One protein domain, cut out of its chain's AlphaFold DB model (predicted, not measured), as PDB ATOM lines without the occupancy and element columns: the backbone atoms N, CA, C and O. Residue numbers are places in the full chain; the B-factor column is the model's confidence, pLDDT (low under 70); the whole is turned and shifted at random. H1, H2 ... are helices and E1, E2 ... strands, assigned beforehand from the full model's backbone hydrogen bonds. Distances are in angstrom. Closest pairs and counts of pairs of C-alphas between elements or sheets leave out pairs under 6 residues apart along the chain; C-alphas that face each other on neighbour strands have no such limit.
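Overview. This is residues 88 to 141 and 156 to 216 of the 305 residues of the protein "DNA-directed RNA polymerase" of Marchantia polymorpha subsp. ruderalis (UniProt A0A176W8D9). A loose body, made largely of long loops with three short helices, H1, H2 and H3, has one long helix, H4, as an arm: its residues 194 to 216 stick out free. H2 and H3 pack together in the body. The printed part has 115 residues, with one named strand and four named helices in the order E1, H1, H2, H3, H4; the class is mostly helix, though under half of the residues, 52, are in named elements. The whole is only just loose, close to extended, with a radius of gyration of the C-alphas of 19.9 A, and spans 70 by 35 by 27 A.

Along the chain. E1 is residues 94 to 96, with C-alpha 94 at (116.784, 155.648, 105.108). H1 is residues 120 to 123 and H2 residues 129 to 134. H3, residues 156 to 166, is 15.8 A long and begins at C-alpha 156 (131.733, 175.190, 100.793). H4, residues 189 to 216, is 42.6 A long and ends at C-alpha 216 (144.308, 202.732, 64.416).

Arrangement. H2 and H3 touch, their closest C-alphas, those of Tyr 133 and Tyr 160, 6.3 A apart; they run the same way at a steep tilt of 41 degrees. H1 and H4 touch no helix. E1 pairs with no named strand. Residues 105 to 106 pair with residues 177 to 178, antiparallel. Every O i to N i+4 pair is within hydrogen-bond range in H3, 22 of 24 in H4 and 0 of 2 in H2, where 2 of 3 O i to N i+3 pairs are; H1 is too short for an O i to N i+4 pair.

Size, cuts and confidence. The C-alphas farthest apart, of Val 96 and Glu 216, are 70.5 A apart. Residues 142 to 155 are not printed; C-alphas 141 and 156 are 15.6 A apart across the cut. The links E1 to H1 and H3 to H4 are long. Residues 123 to 141 and 180 to 216 have pLDDT under 70.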
ATOM      1  N   SER A  88     120.183 153.436 102.706       88.31
ATOM      2  CA  SER A  88     120.393 154.685 103.436       88.31
ATOM      3  C   SER A  88     121.660 155.395 102.994       88.31
ATOM      4  O   SER A  88     122.679 154.738 102.781       88.31
ATOM      5  N   ILE A  89     121.622 156.724 102.955       84.81
ATOM      6  CA  ILE A  89     122.828 157.553 102.828       84.81
ATOM      7  C   ILE A  89     123.495 157.744 104.199       84.81
ATOM      8  O   ILE A  89     122.871 157.542 105.247       84.81
ATOM      9  N   ARG A  90     124.766 158.171 104.211       82.31
ATOM     10  CA  ARG A  90     125.555 158.360 105.447       82.31
ATOM     11  C   ARG A  90     125.002 159.451 106.371       82.31
ATOM     12  O   ARG A  90     125.339 159.474 107.550       82.31
ATOM     13  N   HIS A  91     124.086 160.280 105.878       82.00
ATOM     14  CA  HIS A  91     123.388 161.316 106.640       82.00
ATOM     15  C   HIS A  91     122.084 160.850 107.313       82.00
ATOM     16  O   HIS A  91     121.200 161.653 107.595       82.00
ATOM     17  N   GLY A  92     121.935 159.550 107.592       78.44
ATOM     18  CA  GLY A  92     120.824 159.042 108.410       78.44
ATOM     19  C   GLY A  92     119.456 159.080 107.721       78.44
ATOM     20  O   GLY A  92     118.422 158.945 108.379       78.44
ATOM     21  N   GLN A  93     119.431 159.236 106.400       84.38
ATOM     22  CA  GLN A  93     118.218 159.155 105.600       84.38
ATOM     23  C   GLN A  93     118.108 157.753 105.014       84.38
ATOM     24  O   GLN A  93     118.932 157.328 104.207       84.38
ATOM     25  N   LYS A  94     117.092 157.027 105.483       89.75
ATOM     26  CA  LYS A  94     116.784 155.648 105.108       89.75
ATOM     27  C   LYS A  94     115.518 155.618 104.259       89.75
ATOM     28  O   LYS A  94     114.531 156.258 104.619       89.75
ATOM     29  N   GLY A  95     115.546 154.854 103.177       90.25
ATOM     30  CA  GLY A  95     114.429 154.610 102.275       90.25
ATOM     31  C   GLY A  95     114.244 153.119 102.018       90.25
ATOM     32  O   GLY A  95     115.140 152.313 102.264       90.25
ATOM     33  N   VAL A  96     113.055 152.759 101.549       92.69
ATOM     34  CA  VAL A  96     112.726 151.406 101.087       92.69
ATOM     35  C   VAL A  96     112.694 151.436  99.560       92.69
ATOM     36  O   VAL A  96     112.093 152.349  98.994       92.69
ATOM     37  N   LEU A  97     113.333 150.469  98.903       92.25
ATOM     38  CA  LEU A  97     113.310 150.326  97.449       92.25
ATOM     39  C   LEU A  97     111.881 150.010  96.993       92.25
ATOM     40  O   LEU A  97     111.305 149.011  97.422       92.25
ATOM     41  N   SER A  98     111.305 150.872  96.153       88.75
ATOM     42  CA  SER A  98     109.894 150.819  95.759       88.75
ATOM     43  C   SER A  98     109.668 150.151  94.400       88.75
ATOM     44  O   SER A  98     109.152 149.043  94.351       88.75
ATOM     45  N   GLN A  99     110.005 150.812  93.293       85.56
ATOM     46  CA  GLN A  99     109.755 150.335  91.929       85.56
ATOM     47  C   GLN A  99     110.954 150.627  91.028       85.56
ATOM     48  O   GLN A  99     111.649 151.623  91.214       85.56
ATOM     49  N   HIS A 100     111.173 149.760  90.040       76.62
ATOM     50  CA  HIS A 100     112.159 149.967  88.986       76.62
ATOM     51  C   HIS A 100     111.465 150.647  87.800       76.62
ATOM     52  O   HIS A 100     110.866 149.979  86.958       76.62
ATOM     53  N   ILE A 101     111.474 151.979  87.804       81.25
ATOM     54  CA  ILE A 101     110.900 152.825  86.748       81.25
ATOM     55  C   ILE A 101     112.030 153.255  85.808       81.25
ATOM     56  O   ILE A 101     113.198 153.245  86.198       81.25
ATOM     57  N   ASP A 102     111.680 153.601  84.571       85.69
ATOM     58  CA  ASP A 102     112.618 154.182  83.619       85.69
ATOM     59  C   ASP A 102     113.237 155.465  84.196       85.69
ATOM     60  O   ASP A 102     112.531 156.398  84.585       85.69
ATOM     61  N   MET A 103     114.559 155.461  84.352       88.12
ATOM     62  CA  MET A 103     115.272 156.521  85.064       88.12
ATOM     63  C   MET A 103     115.594 157.678  84.116       88.12
ATOM     64  O   MET A 103     116.048 157.411  83.001       88.12
ATOM     65  N   PRO A 104     115.466 158.941  84.553       89.19
ATOM     66  CA  PRO A 104     115.874 160.081  83.748       89.19
ATOM     67  C   PRO A 104     117.373 160.032  83.442       89.19
ATOM     68  O   PRO A 104     118.180 159.534  84.250       89.19
ATOM     69  N   PHE A 105     117.747 160.583  82.293       89.44
ATOM     70  CA  PHE A 105     119.141 160.739  81.896       89.44
ATOM     71  C   PHE A 105     119.497 162.212  81.673       89.44
ATOM     72  O   PHE A 105     118.635 163.030  81.376       89.44
ATOM     73  N   SER A 106     120.771 162.537  81.872       86.00
ATOM     74  CA  SER A 106     121.335 163.878  81.696       86.00
ATOM     75  C   SER A 106     121.468 164.204  80.210       86.00
ATOM     76  O   SER A 106     122.087 163.421  79.488       86.00
ATOM     77  N   ALA A 107     120.938 165.343  79.758       81.31
ATOM     78  CA  ALA A 107     121.040 165.764  78.355       81.31
ATOM     79  C   ALA A 107     122.503 166.004  77.935       81.31
ATOM     80  O   ALA A 107     122.927 165.604  76.856       81.31
ATOM     81  N   VAL A 108     123.298 166.582  78.841       78.12
ATOM     82  CA  VAL A 108     124.705 166.938  78.594       78.12
ATOM     83  C   VAL A 108     125.617 165.710  78.637       78.12
ATOM     84  O   VAL A 108     126.496 165.548  77.795       78.12
ATOM     85  N   THR A 109     125.423 164.820  79.615       81.31
ATOM     86  CA  THR A 109     126.363 163.705  79.858       81.31
ATOM     87  C   THR A 109     125.868 162.364  79.302       81.31
ATOM     88  O   THR A 109     126.617 161.389  79.274       81.31
ATOM     89  N   GLY A 110     124.583 162.249  78.953       83.69
ATOM     90  CA  GLY A 110     123.931 160.977  78.612       83.69
ATOM     91  C   GLY A 110     123.834 159.984  79.783       83.69
ATOM     92  O   GLY A 110     123.416 158.839  79.603       83.69
ATOM     93  N   MET A 111     124.236 160.384  80.996       84.19
ATOM     94  CA  MET A 111     124.272 159.510  82.169       84.19
ATOM     95  C   MET A 111     122.879 159.307  82.753       84.19
ATOM     96  O   MET A 111     122.126 160.255  82.949       84.19
ATOM     97  N   ARG A 112     122.564 158.057  83.091       86.00
ATOM     98  CA  ARG A 112     121.290 157.666  83.693       86.00
ATOM     99  C   ARG A 112     121.419 157.523  85.205       86.00
ATOM    100  O   ARG A 112     122.390 156.958  85.708       86.00
ATOM    101  N   HIS A 113     120.405 157.983  85.925       86.19
ATOM    102  CA  HIS A 113     120.381 157.919  87.383       86.19
ATOM    103  C   HIS A 113     120.219 156.484  87.901       86.19
ATOM    104  O   HIS A 113     119.434 155.706  87.366       86.19
ATOM    105  N   GLY A 114     120.938 156.140  88.976       86.00
ATOM    106  CA  GLY A 114     120.830 154.834  89.647       86.00
ATOM    107  C   GLY A 114     119.903 154.816  90.871       86.00
ATOM    108  O   GLY A 114     119.386 153.764  91.240       86.00
ATOM    109  N   LEU A 115     119.669 155.970  91.504       87.06
ATOM    110  CA  LEU A 115     118.809 156.119  92.681       87.06
ATOM    111  C   LEU A 115     118.115 157.483  92.635       87.06
ATOM    112  O   LEU A 115     118.770 158.493  92.406       87.06
ATOM    113  N   ILE A 116     116.807 157.512  92.906       88.62
ATOM    114  CA  ILE A 116     116.027 158.747  93.041       88.62
ATOM    115  C   ILE A 116     115.572 158.889  94.492       88.62
ATOM    116  O   ILE A 116     115.028 157.954  95.082       88.62
ATOM    117  N   ILE A 117     115.768 160.079  95.059       88.50
ATOM    118  CA  ILE A 117     115.318 160.432  96.406       88.50
ATOM    119  C   ILE A 117     114.304 161.566  96.290       88.50
ATOM    120  O   ILE A 117     114.568 162.595  95.679       88.50
ATOM    121  N   ASN A 118     113.135 161.391  96.907       87.81
ATOM    122  CA  ASN A 118     112.108 162.428  96.929       87.81
ATOM    123  C   ASN A 118     112.628 163.683  97.671       87.81
ATOM    124  O   ASN A 118     113.028 163.549  98.833       87.81
ATOM    125  N   PRO A 119     112.559 164.895  97.078       87.50
ATOM    126  CA  PRO A 119     113.011 166.132  97.721       87.50
ATOM    127  C   PRO A 119     112.335 166.397  99.078       87.50
ATOM    128  O   PRO A 119     112.953 166.929 100.002       87.50
ATOM    129  N   HIS A 120     111.090 165.948  99.265       85.38
ATOM    130  CA  HIS A 120     110.383 166.084 100.541       85.38
ATOM    131  C   HIS A 120     111.043 165.323 101.698       85.38
ATOM    132  O   HIS A 120     110.815 165.657 102.862       85.38
ATOM    133  N   ALA A 121     111.885 164.328 101.411       82.00
ATOM    134  CA  ALA A 121     112.607 163.591 102.438       82.00
ATOM    135  C   ALA A 121     113.722 164.425 103.106       82.00
ATOM    136  O   ALA A 121     114.131 164.093 104.220       82.00
ATOM    137  N   PHE A 122     114.156 165.528 102.483       79.81
ATOM    138  CA  PHE A 122     115.166 166.437 103.038       79.81
ATOM    139  C   PHE A 122     114.567 167.531 103.932       79.81
ATOM    140  O   PHE A 122     115.181 167.913 104.930       79.81
ATOM    141  N   LEU A 123     113.337 167.979 103.641       67.44
ATOM    142  CA  LEU A 123     112.683 169.101 104.337       67.44
ATOM    143  C   LEU A 123     112.524 168.875 105.847       67.44
ATOM    144  O   LEU A 123     112.574 169.823 106.623       67.44
ATOM    145  N   PHE A 124     112.366 167.624 106.282       60.75
ATOM    146  CA  PHE A 124     112.148 167.296 107.694       60.75
ATOM    147  C   PHE A 124     113.421 166.929 108.460       60.75
ATOM    148  O   PHE A 124     113.375 166.817 109.683       60.75
ATOM    149  N   ARG A 125     114.550 166.704 107.775       60.94
ATOM    150  CA  ARG A 125     115.770 166.181 108.414       60.94
ATOM    151  C   ARG A 125     116.909 167.185 108.530       60.94
ATOM    152  O   ARG A 125     117.885 166.864 109.199       60.94
ATOM    153  N   MET A 126     116.783 168.380 107.937       59.91
ATOM    154  CA  MET A 126     117.832 169.420 107.929       59.91
ATOM    155  C   MET A 126     119.201 168.885 107.453       59.91
ATOM    156  O   MET A 126     120.250 169.432 107.784       59.91
ATOM    157  N   THR A 127     119.209 167.780 106.702       65.94
ATOM    158  CA  THR A 127     120.419 167.155 106.166       65.94
ATOM    159  C   THR A 127     120.853 167.930 104.932       65.94
ATOM    160  O   THR A 127     120.125 167.967 103.941       65.94
ATOM    161  N   MET A 128     122.023 168.562 104.999       62.16
ATOM    162  CA  MET A 128     122.603 169.302 103.879       62.16
ATOM    163  C   MET A 128     123.106 168.353 102.782       62.16
ATOM    164  O   MET A 128     123.816 167.397 103.079       62.16
ATOM    165  N   LEU A 129     122.830 168.682 101.516       66.94
ATOM    166  CA  LEU A 129     123.253 167.948 100.306       66.94
ATOM    167  C   LEU A 129     124.748 168.114  99.958       66.94
ATOM    168  O   LEU A 129     125.157 167.976  98.812       66.94
ATOM    169  N   LEU A 130     125.598 168.465 100.927       59.66
ATOM    170  CA  LEU A 130     126.988 168.842 100.645       59.66
ATOM    171  C   LEU A 130     127.848 167.661 100.146       59.66
ATOM    172  O   LEU A 130     128.902 167.872  99.551       59.66
ATOM    173  N   GLU A 131     127.437 166.421 100.418       64.25
ATOM    174  CA  GLU A 131     128.128 165.227  99.912       64.25
ATOM    175  C   GLU A 131     127.940 165.030  98.399       64.25
ATOM    176  O   GLU A 131     128.863 164.528  97.759       64.25
ATOM    177  N   ASP A 132     126.839 165.507  97.810       61.84
ATOM    178  CA  ASP A 132     126.559 165.340  96.375       61.84
ATOM    179  C   ASP A 132     127.511 166.186  95.510       61.84
ATOM    180  O   ASP A 132     128.040 165.710  94.506       61.84
ATOM    181  N   TYR A 133     127.857 167.396  95.969       58.69
ATOM    182  CA  TYR A 133     128.846 168.277  95.323       58.69
ATOM    183  C   TYR A 133     130.262 167.683  95.260       58.69
ATOM    184  O   TYR A 133     131.086 168.130  94.469       58.69
ATOM    185  N   LYS A 134     130.568 166.696  96.111       57.06
ATOM    186  CA  LYS A 134     131.869 166.006  96.125       57.06
ATOM    187  C   LYS A 134     131.898 164.774  95.214       57.06
ATOM    188  O   LYS A 134     132.968 164.187  95.053       57.06
ATOM    189  N   ALA A 135     130.737 164.338  94.722       54.34
ATOM    190  CA  ALA A 135     130.542 163.039  94.082       54.34
ATOM    191  C   ALA A 135     130.374 163.108  92.552       54.34
ATOM    192  O   ALA A 135     130.687 162.127  91.878       54.34
ATOM    193  N   THR A 136     129.965 164.251  91.985       53.97
ATOM    194  CA  THR A 136     130.219 164.589  90.562       53.97
ATOM    195  C   THR A 136     131.733 164.509  90.313       53.97
ATOM    196  O   THR A 136     132.439 164.746  91.283       53.97
ATOM    197  N   PRO A 137     132.254 164.173  89.107       45.28
ATOM    198  CA  PRO A 137     133.347 163.216  88.748       45.28
ATOM    199  C   PRO A 137     134.733 163.310  89.457       45.28
ATOM    200  O   PRO A 137     135.768 162.870  88.956       45.28
ATOM    201  N   PHE A 138     134.768 163.788  90.689       47.16
ATOM    202  CA  PHE A 138     135.863 164.060  91.603       47.16
ATOM    203  C   PHE A 138     136.285 162.828  92.408       47.16
ATOM    204  O   PHE A 138     136.999 162.943  93.409       47.16
ATOM    205  N   GLN A 139     135.945 161.618  91.952       49.34
ATOM    206  CA  GLN A 139     136.442 160.383  92.566       49.34
ATOM    207  C   GLN A 139     137.985 160.343  92.582       49.34
ATOM    208  O   GLN A 139     138.577 159.763  93.491       49.34
ATOM    209  N   LYS A 140     138.651 161.016  91.624       38.62
ATOM    210  CA  LYS A 140     140.118 161.158  91.581       38.62
ATOM    211  C   LYS A 140     140.687 162.164  92.593       38.62
ATOM    212  O   LYS A 140     141.854 162.045  92.951       38.62
ATOM    213  N   CYS A 141     139.890 163.098  93.117       39.91
ATOM    214  CA  CYS A 141     140.338 164.072  94.125       39.91
ATOM    215  C   CYS A 141     139.928 163.695  95.559       39.91
ATOM    216  O   CYS A 141     140.451 164.260  96.522       39.91
ATOM    217  N   LEU A 156     131.399 176.438 101.487       79.56
ATOM    218  CA  LEU A 156     131.733 175.190 100.793       79.56
ATOM    219  C   LEU A 156     130.998 175.071  99.459       79.56
ATOM    220  O   LEU A 156     131.546 174.501  98.522       79.56
ATOM    221  N   VAL A 157     129.800 175.648  99.374       82.00
ATOM    222  CA  VAL A 157     129.024 175.722  98.135       82.00
ATOM    223  C   VAL A 157     129.784 176.522  97.084       82.00
ATOM    224  O   VAL A 157     129.883 176.062  95.957       82.00
ATOM    225  N   ASP A 158     130.403 177.646  97.452       86.31
ATOM    226  CA  ASP A 158     131.135 178.468  96.484       86.31
ATOM    227  C   ASP A 158     132.425 177.804  96.008       86.31
ATOM    228  O   ASP A 158     132.778 177.883  94.830       86.31
ATOM    229  N   LYS A 159     133.107 177.084  96.906       86.00
ATOM    230  CA  LYS A 159     134.292 176.305  96.542       86.00
ATOM    231  C   LYS A 159     133.958 175.226  95.510       86.00
ATOM    232  O   LYS A 159     134.644 175.125  94.494       86.00
ATOM    233  N   TYR A 160     132.931 174.417  95.775       83.69
ATOM    234  CA  TYR A 160     132.538 173.346  94.856       83.69
ATOM    235  C   TYR A 160     131.805 173.882  93.620       83.69
ATOM    236  O   TYR A 160     131.934 173.303  92.549       83.69
ATOM    237  N   GLY A 161     131.099 175.008  93.718       86.56
ATOM    238  CA  GLY A 161     130.404 175.618  92.587       86.56
ATOM    239  C   GLY A 161     131.361 176.157  91.525       86.56
ATOM    240  O   GLY A 161     131.146 175.930  90.335       86.56
ATOM    241  N   LYS A 162     132.467 176.799  91.937       87.50
ATOM    242  CA  LYS A 162     133.548 177.198  91.015       87.50
ATOM    243  C   LYS A 162     134.145 175.983  90.307       87.50
ATOM    244  O   LYS A 162     134.262 175.986  89.088       87.50
ATOM    245  N   GLN A 163     134.429 174.931  91.074       86.81
ATOM    246  CA  GLN A 163     134.927 173.667  90.542       86.81
ATOM    247  C   GLN A 163     133.967 173.070  89.508       86.81
ATOM    248  O   GLN A 163     134.393 172.760  88.409       86.81
ATOM    249  N   LEU A 164     132.672 172.958  89.806       84.19
ATOM    250  CA  LEU A 164     131.689 172.418  88.859       84.19
ATOM    251  C   LEU A 164     131.648 173.201  87.545       84.19
ATOM    252  O   LEU A 164     131.605 172.587  86.480       84.19
ATOM    253  N   LYS A 165     131.739 174.531  87.626       86.94
ATOM    254  CA  LYS A 165     131.761 175.409  86.454       86.94
ATOM    255  C   LYS A 165     132.990 175.185  85.568       86.94
ATOM    256  O   LYS A 165     132.854 175.205  84.350       86.94
ATOM    257  N   GLU A 166     134.162 174.929  86.153       88.31
ATOM    258  CA  GLU A 166     135.382 174.582  85.401       88.31
ATOM    259  C   GLU A 166     135.224 173.277  84.602       88.31
ATOM    260  O   GLU A 166     135.788 173.151  83.522       88.31
ATOM    261  N   TYR A 167     134.430 172.323  85.101       82.00
ATOM    262  CA  TYR A 167     134.130 171.063  84.408       82.00
ATOM    263  C   TYR A 167     132.930 171.151  83.451       82.00
ATOM    264  O   TYR A 167     132.497 170.123  82.936       82.00
ATOM    265  N   GLY A 168     132.371 172.343  83.228       83.56
ATOM    266  CA  GLY A 168     131.213 172.536  82.350       83.56
ATOM    267  C   GLY A 168     129.869 172.136  82.968       83.56
ATOM    268  O   GLY A 168     128.867 172.076  82.263       83.56
ATOM    269  N   PHE A 169     129.812 171.887  84.282       85.06
ATOM    270  CA  PHE A 169     128.554 171.676  85.002       85.06
ATOM    271  C   PHE A 169     127.998 172.998  85.539       85.06
ATOM    272  O   PHE A 169     128.715 173.987  85.715       85.06
ATOM    273  N   ASN A 170     126.707 173.013  85.878       87.25
ATOM    274  CA  ASN A 170     126.124 174.179  86.527       87.25
ATOM    275  C   ASN A 170     126.750 174.419  87.914       87.25
ATOM    276  O   ASN A 170     127.008 173.485  88.673       87.25
ATOM    277  N   TYR A 171     126.891 175.690  88.288       86.12
ATOM    278  CA  TYR A 171     127.443 176.136  89.568       86.12
ATOM    279  C   TYR A 171     126.732 175.518  90.785       86.12
ATOM    280  O   TYR A 171     127.365 175.155  91.771       86.12
ATOM    281  N   HIS A 172     125.408 175.366  90.714       84.94
ATOM    282  CA  HIS A 172     124.604 174.766  91.785       84.94
ATOM    283  C   HIS A 172     124.458 173.240  91.668       84.94
ATOM    284  O   HIS A 172     123.726 172.640  92.450       84.94
ATOM    285  N   GLY A 173     125.113 172.609  90.690       84.25
ATOM    286  CA  GLY A 173     124.997 171.173  90.437       84.25
ATOM    287  C   GLY A 173     123.633 170.729  89.901       84.25
ATOM    288  O   GLY A 173     123.346 169.537  89.923       84.25
ATOM    289  N   THR A 174     122.776 171.650  89.444       86.00
ATOM    290  CA  THR A 174     121.526 171.275  88.767       86.00
ATOM    291  C   THR A 174     121.807 170.927  87.313       86.00
ATOM    292  O   THR A 174     122.562 171.630  86.642       86.00
ATOM    293  N   GLU A 175     121.151 169.891  86.816       86.50
ATOM    294  CA  GLU A 175     121.281 169.423  85.441       86.50
ATOM    295  C   GLU A 175     119.911 169.298  84.777       86.50
ATOM    296  O   GLU A 175     118.888 169.130  85.448       86.50
ATOM    297  N   GLU A 176     119.905 169.413  83.453       87.12
ATOM    298  CA  GLU A 176     118.723 169.173  82.636       87.12
ATOM    299  C   GLU A 176     118.582 167.671  82.387       87.12
ATOM    300  O   GLU A 176     119.518 167.007  81.927       87.12
ATOM    301  N   LEU A 177     117.420 167.137  82.767       89.00
ATOM    302  CA  LEU A 177     117.118 165.715  82.721       89.00
ATOM    303  C   LEU A 177     115.957 165.442  81.778       89.00
ATOM    304  O   LEU A 177     114.855 165.954  81.985       89.00
ATOM    305  N   ASP A 178     116.187 164.536  80.837       86.50
ATOM    306  CA  ASP A 178     115.181 164.092  79.889       86.50
ATOM    307  C   ASP A 178     114.543 162.771  80.321       86.50
ATOM    308  O   ASP A 178     115.178 161.868  80.882       86.50
ATOM    309  N   LEU A 179     113.238 162.672  80.058       78.56
ATOM    310  CA  LEU A 179     112.403 161.511  80.381       78.56
ATOM    311  C   LEU A 179     112.138 160.608  79.173       78.56
ATOM    312  O   LEU A 179     111.641 159.498  79.351       78.56
ATOM    313  N   LEU A 180     112.412 161.081  77.954       65.69
ATOM    314  CA  LEU A 180     112.009 160.404  76.728       65.69
ATOM    315  C   LEU A 180     113.136 160.466  75.692       65.69
ATOM    316  O   LEU A 180     113.296 161.452  74.981       65.69
ATOM    317  N   GLY A 181     113.916 159.394  75.619       59.31
ATOM    318  CA  GLY A 181     114.985 159.233  74.641       59.31
ATOM    319  C   GLY A 181     115.857 158.030  74.973       59.31
ATOM    320  O   GLY A 181     116.131 157.749  76.141       59.31
ATOM    321  N   ASP A 182     116.294 157.303  73.947       58.47
ATOM    322  CA  ASP A 182     117.457 156.439  74.106       58.47
ATOM    323  C   ASP A 182     118.646 157.358  74.390       58.47
ATOM    324  O   ASP A 182     118.924 158.262  73.601       58.47
ATOM    325  N   ALA A 183     119.310 157.166  75.535       56.97
ATOM    326  CA  ALA A 183     120.472 157.968  75.902       56.97
ATOM    327  C   ALA A 183     121.454 157.996  74.716       56.97
ATOM    328  O   ALA A 183     121.750 156.922  74.168       56.97
ATOM    329  N   PRO A 184     121.945 159.177  74.292       53.22
ATOM    330  CA  PRO A 184     122.875 159.248  73.178       53.22
ATOM    331  C   PRO A 184     124.063 158.340  73.499       53.22
ATOM    332  O   PRO A 184     124.666 158.435  74.572       53.22
ATOM    333  N   ARG A 185     124.367 157.393  72.601       48.81
ATOM    334  CA  ARG A 185     125.571 156.562  72.730       48.81
ATOM    335  C   ARG A 185     126.752 157.512  72.926       48.81
ATOM    336  O   ARG A 185     126.898 158.460  72.158       48.81
ATOM    337  N   ALA A 186     127.587 157.231  73.926       50.50
ATOM    338  CA  ALA A 186     128.705 158.063  74.394       50.50
ATOM    339  C   ALA A 186     129.744 158.469  73.317       50.50
ATOM    340  O   ALA A 186     130.711 159.156  73.616       50.50
ATOM    341  N   GLU A 187     129.559 158.045  72.072       49.41
ATOM    342  CA  GLU A 187     130.432 158.303  70.933       49.41
ATOM    343  C   GLU A 187     130.179 159.683  70.287       49.41
ATOM    344  O   GLU A 187     131.062 160.188  69.606       49.41
ATOM    345  N   HIS A 188     129.021 160.324  70.511       48.56
ATOM    346  CA  HIS A 188     128.658 161.592  69.842       48.56
ATOM    347  C   HIS A 188     128.862 162.865  70.689       48.56
ATOM    348  O   HIS A 188     128.992 163.949  70.131       48.56
ATOM    349  N   VAL A 189     128.953 162.755  72.019       51.88
ATOM    350  CA  VAL A 189     129.029 163.913  72.940       51.88
ATOM    351  C   VAL A 189     130.369 164.658  72.911       51.88
ATOM    352  O   VAL A 189     130.415 165.845  73.218       51.88
ATOM    353  N   HIS A 190     131.464 164.009  72.500       48.47
ATOM    354  CA  HIS A 190     132.760 164.687  72.375       48.47
ATOM    355  C   HIS A 190     132.829 165.624  71.159       48.47
ATOM    356  O   HIS A 190     133.469 166.663  71.236       48.47
ATOM    357  N   ALA A 191     132.119 165.306  70.072       47.66
ATOM    358  CA  ALA A 191     132.160 166.108  68.849       47.66
ATOM    359  C   ALA A 191     131.399 167.441  68.976       47.66
ATOM    360  O   ALA A 191     131.772 168.424  68.343       47.66
ATOM    361  N   GLU A 192     130.344 167.486  69.793       51.91
ATOM    362  CA  GLU A 192     129.511 168.684  69.960       51.91
ATOM    363  C   GLU A 192     130.126 169.682  70.957       51.91
ATOM    364  O   GLU A 192     130.070 170.891  70.736       51.91
ATOM    365  N   ALA A 193     130.815 169.187  71.993       51.66
ATOM    366  CA  ALA A 193     131.582 170.026  72.917       51.66
ATOM    367  C   ALA A 193     132.785 170.704  72.230       51.66
ATOM    368  O   ALA A 193     133.059 171.876  72.488       51.66
ATOM    369  N   ASP A 194     133.462 169.998  71.317       51.81
ATOM    370  CA  ASP A 194     134.560 170.562  70.522       51.81
ATOM    371  C   ASP A 194     134.059 171.621  69.519       51.81
ATOM    372  O   ASP A 194     134.764 172.592  69.243       51.81
ATOM    373  N   ALA A 195     132.829 171.481  69.009       55.84
ATOM    374  CA  ALA A 195     132.209 172.466  68.121       55.84
ATOM    375  C   ALA A 195     131.798 173.750  68.867       55.84
ATOM    376  O   ALA A 195     132.062 174.848  68.384       55.84
ATOM    377  N   GLN A 196     131.231 173.628  70.072       52.09
ATOM    378  CA  GLN A 196     130.844 174.786  70.893       52.09
ATOM    379  C   GLN A 196     132.057 175.561  71.433       52.09
ATOM    380  O   GLN A 196     131.993 176.780  71.577       52.09
ATOM    381  N   ALA A 197     133.184 174.888  71.693       55.25
ATOM    382  CA  ALA A 197     134.431 175.555  72.071       55.25
ATOM    383  C   ALA A 197     135.030 176.396  70.923       55.25
ATOM    384  O   ALA A 197     135.686 177.403  71.176       55.25
ATOM    385  N   LEU A 198     134.780 176.005  69.669       57.97
ATOM    386  CA  LEU A 198     135.241 176.718  68.474       57.97
ATOM    387  C   LEU A 198     134.469 178.027  68.234       57.97
ATOM    388  O   LEU A 198     135.080 179.022  67.856       57.97
ATOM    389  N   GLU A 199     133.165 178.058  68.523       59.88
ATOM    390  CA  GLU A 199     132.340 179.267  68.364       59.88
ATOM    391  C   GLU A 199     132.698 180.366  69.385       59.88
ATOM    392  O   GLU A 199     132.717 181.549  69.043       59.88
ATOM    393  N   VAL A 200     133.076 179.989  70.614       59.06
ATOM    394  CA  VAL A 200     133.494 180.943  71.662       59.06
ATOM    395  C   VAL A 200     134.857 181.579  71.350       59.06
ATOM    396  O   VAL A 200     135.080 182.754  71.646       59.06
ATOM    397  N   GLU A 201     135.768 180.828  70.729       60.41
ATOM    398  CA  GLU A 201     137.081 181.336  70.304       60.41
ATOM    399  C   GLU A 201     136.981 182.277  69.090       60.41
ATOM    400  O   GLU A 201     137.770 183.221  68.976       60.41
ATOM    401  N   ASP A 202     136.002 182.076  68.203       59.34
ATOM    402  CA  ASP A 202     135.766 182.971  67.066       59.34
ATOM    403  C   ASP A 202     135.086 184.290  67.489       59.34
ATOM    404  O   ASP A 202     135.514 185.352  67.027       59.34
ATOM    405  N   GLU A 203     134.144 184.280  68.447       61.25
ATOM    406  CA  GLU A 203     133.594 185.520  69.037       61.25
ATOM    407  C   GLU A 203     134.667 186.336  69.780       61.25
ATOM    408  O   GLU A 203     134.711 187.568  69.687       61.25
ATOM    409  N   ALA A 204     135.581 185.665  70.492       59.78
ATOM    410  CA  ALA A 204     136.698 186.330  71.164       59.78
ATOM    411  C   ALA A 204     137.671 186.978  70.163       59.78
ATOM    412  O   ALA A 204     138.189 188.072  70.411       59.78
ATOM    413  N   ARG A 205     137.889 186.337  69.007       66.62
ATOM    414  CA  ARG A 205     138.753 186.854  67.938       66.62
ATOM    415  C   ARG A 205     138.119 188.041  67.204       66.62
ATOM    416  O   ARG A 205     138.836 188.972  66.836       66.62
ATOM    417  N   GLU A 206     136.797 188.052  67.040       67.88
ATOM    418  CA  GLU A 206     136.058 189.193  66.484       67.88
ATOM    419  C   GLU A 206     136.102 190.408  67.428       67.88
ATOM    420  O   GLU A 206     136.370 191.531  66.991       67.88
ATOM    421  N   ALA A 207     135.966 190.190  68.740       62.31
ATOM    422  CA  ALA A 207     136.072 191.256  69.738       62.31
ATOM    423  C   ALA A 207     137.476 191.898  69.796       62.31
ATOM    424  O   ALA A 207     137.590 193.119  69.942       62.31
ATOM    425  N   GLU A 208     138.553 191.114  69.642       67.75
ATOM    426  CA  GLU A 208     139.918 191.660  69.548       67.75
ATOM    427  C   GLU A 208     140.164 192.445  68.249       67.75
ATOM    428  O   GLU A 208     140.899 193.437  68.266       67.75
ATOM    429  N   ALA A 209     139.550 192.049  67.131       65.56
ATOM    430  CA  ALA A 209     139.683 192.761  65.859       65.56
ATOM    431  C   ALA A 209     139.041 194.159  65.915       65.56
ATOM    432  O   ALA A 209     139.648 195.135  65.475       65.56
ATOM    433  N   VAL A 210     137.868 194.275  66.546       64.94
ATOM    434  CA  VAL A 210     137.174 195.560  66.750       64.94
ATOM    435  C   VAL A 210     137.981 196.502  67.650       64.94
ATOM    436  O   VAL A 210     138.035 197.708  67.412       64.94
ATOM    437  N   LEU A 211     138.660 195.963  68.668       63.19
ATOM    438  CA  LEU A 211     139.544 196.752  69.529       63.19
ATOM    439  C   LEU A 211     140.807 197.234  68.798       63.19
ATOM    440  O   LEU A 211     141.288 198.324  69.100       63.19
ATOM    441  N   ARG A 212     141.327 196.474  67.823       62.16
ATOM    442  CA  ARG A 212     142.472 196.903  66.998       62.16
ATOM    443  C   ARG A 212     142.114 198.011  66.010       62.16
ATOM    444  O   ARG A 212     142.872 198.971  65.918       62.16
ATOM    445  N   GLU A 213     140.957 197.945  65.349       59.84
ATOM    446  CA  GLU A 213     140.506 199.039  64.470       59.84
ATOM    447  C   GLU A 213     140.239 200.342  65.243       59.84
ATOM    448  O   GLU A 213     140.485 201.435  64.734       59.84
ATOM    449  N   GLY A 214     139.798 200.245  66.503       53.00
ATOM    450  CA  GLY A 214     139.607 201.412  67.368       53.00
ATOM    451  C   GLY A 214     140.904 202.149  67.722       53.00
ATOM    452  O   GLY A 214     140.875 203.361  67.916       53.00
ATOM    453  N   VAL A 215     142.039 201.443  67.776       55.22
ATOM    454  CA  VAL A 215     143.353 202.030  68.097       55.22
ATOM    455  C   VAL A 215     143.992 202.684  66.866       55.22
ATOM    456  O   VAL A 215     144.613 203.736  66.994       55.22
ATOM    457  N   GLU A 216     143.784 202.140  65.662       51.00
ATOM    458  CA  GLU A 216     144.308 202.732  64.416       51.00
ATOM    459  C   GLU A 216     143.586 204.034  64.010       51.00
ATOM    460  O   GLU A 216     144.161 204.877  63.315       51.00
TER     461      GLU A 216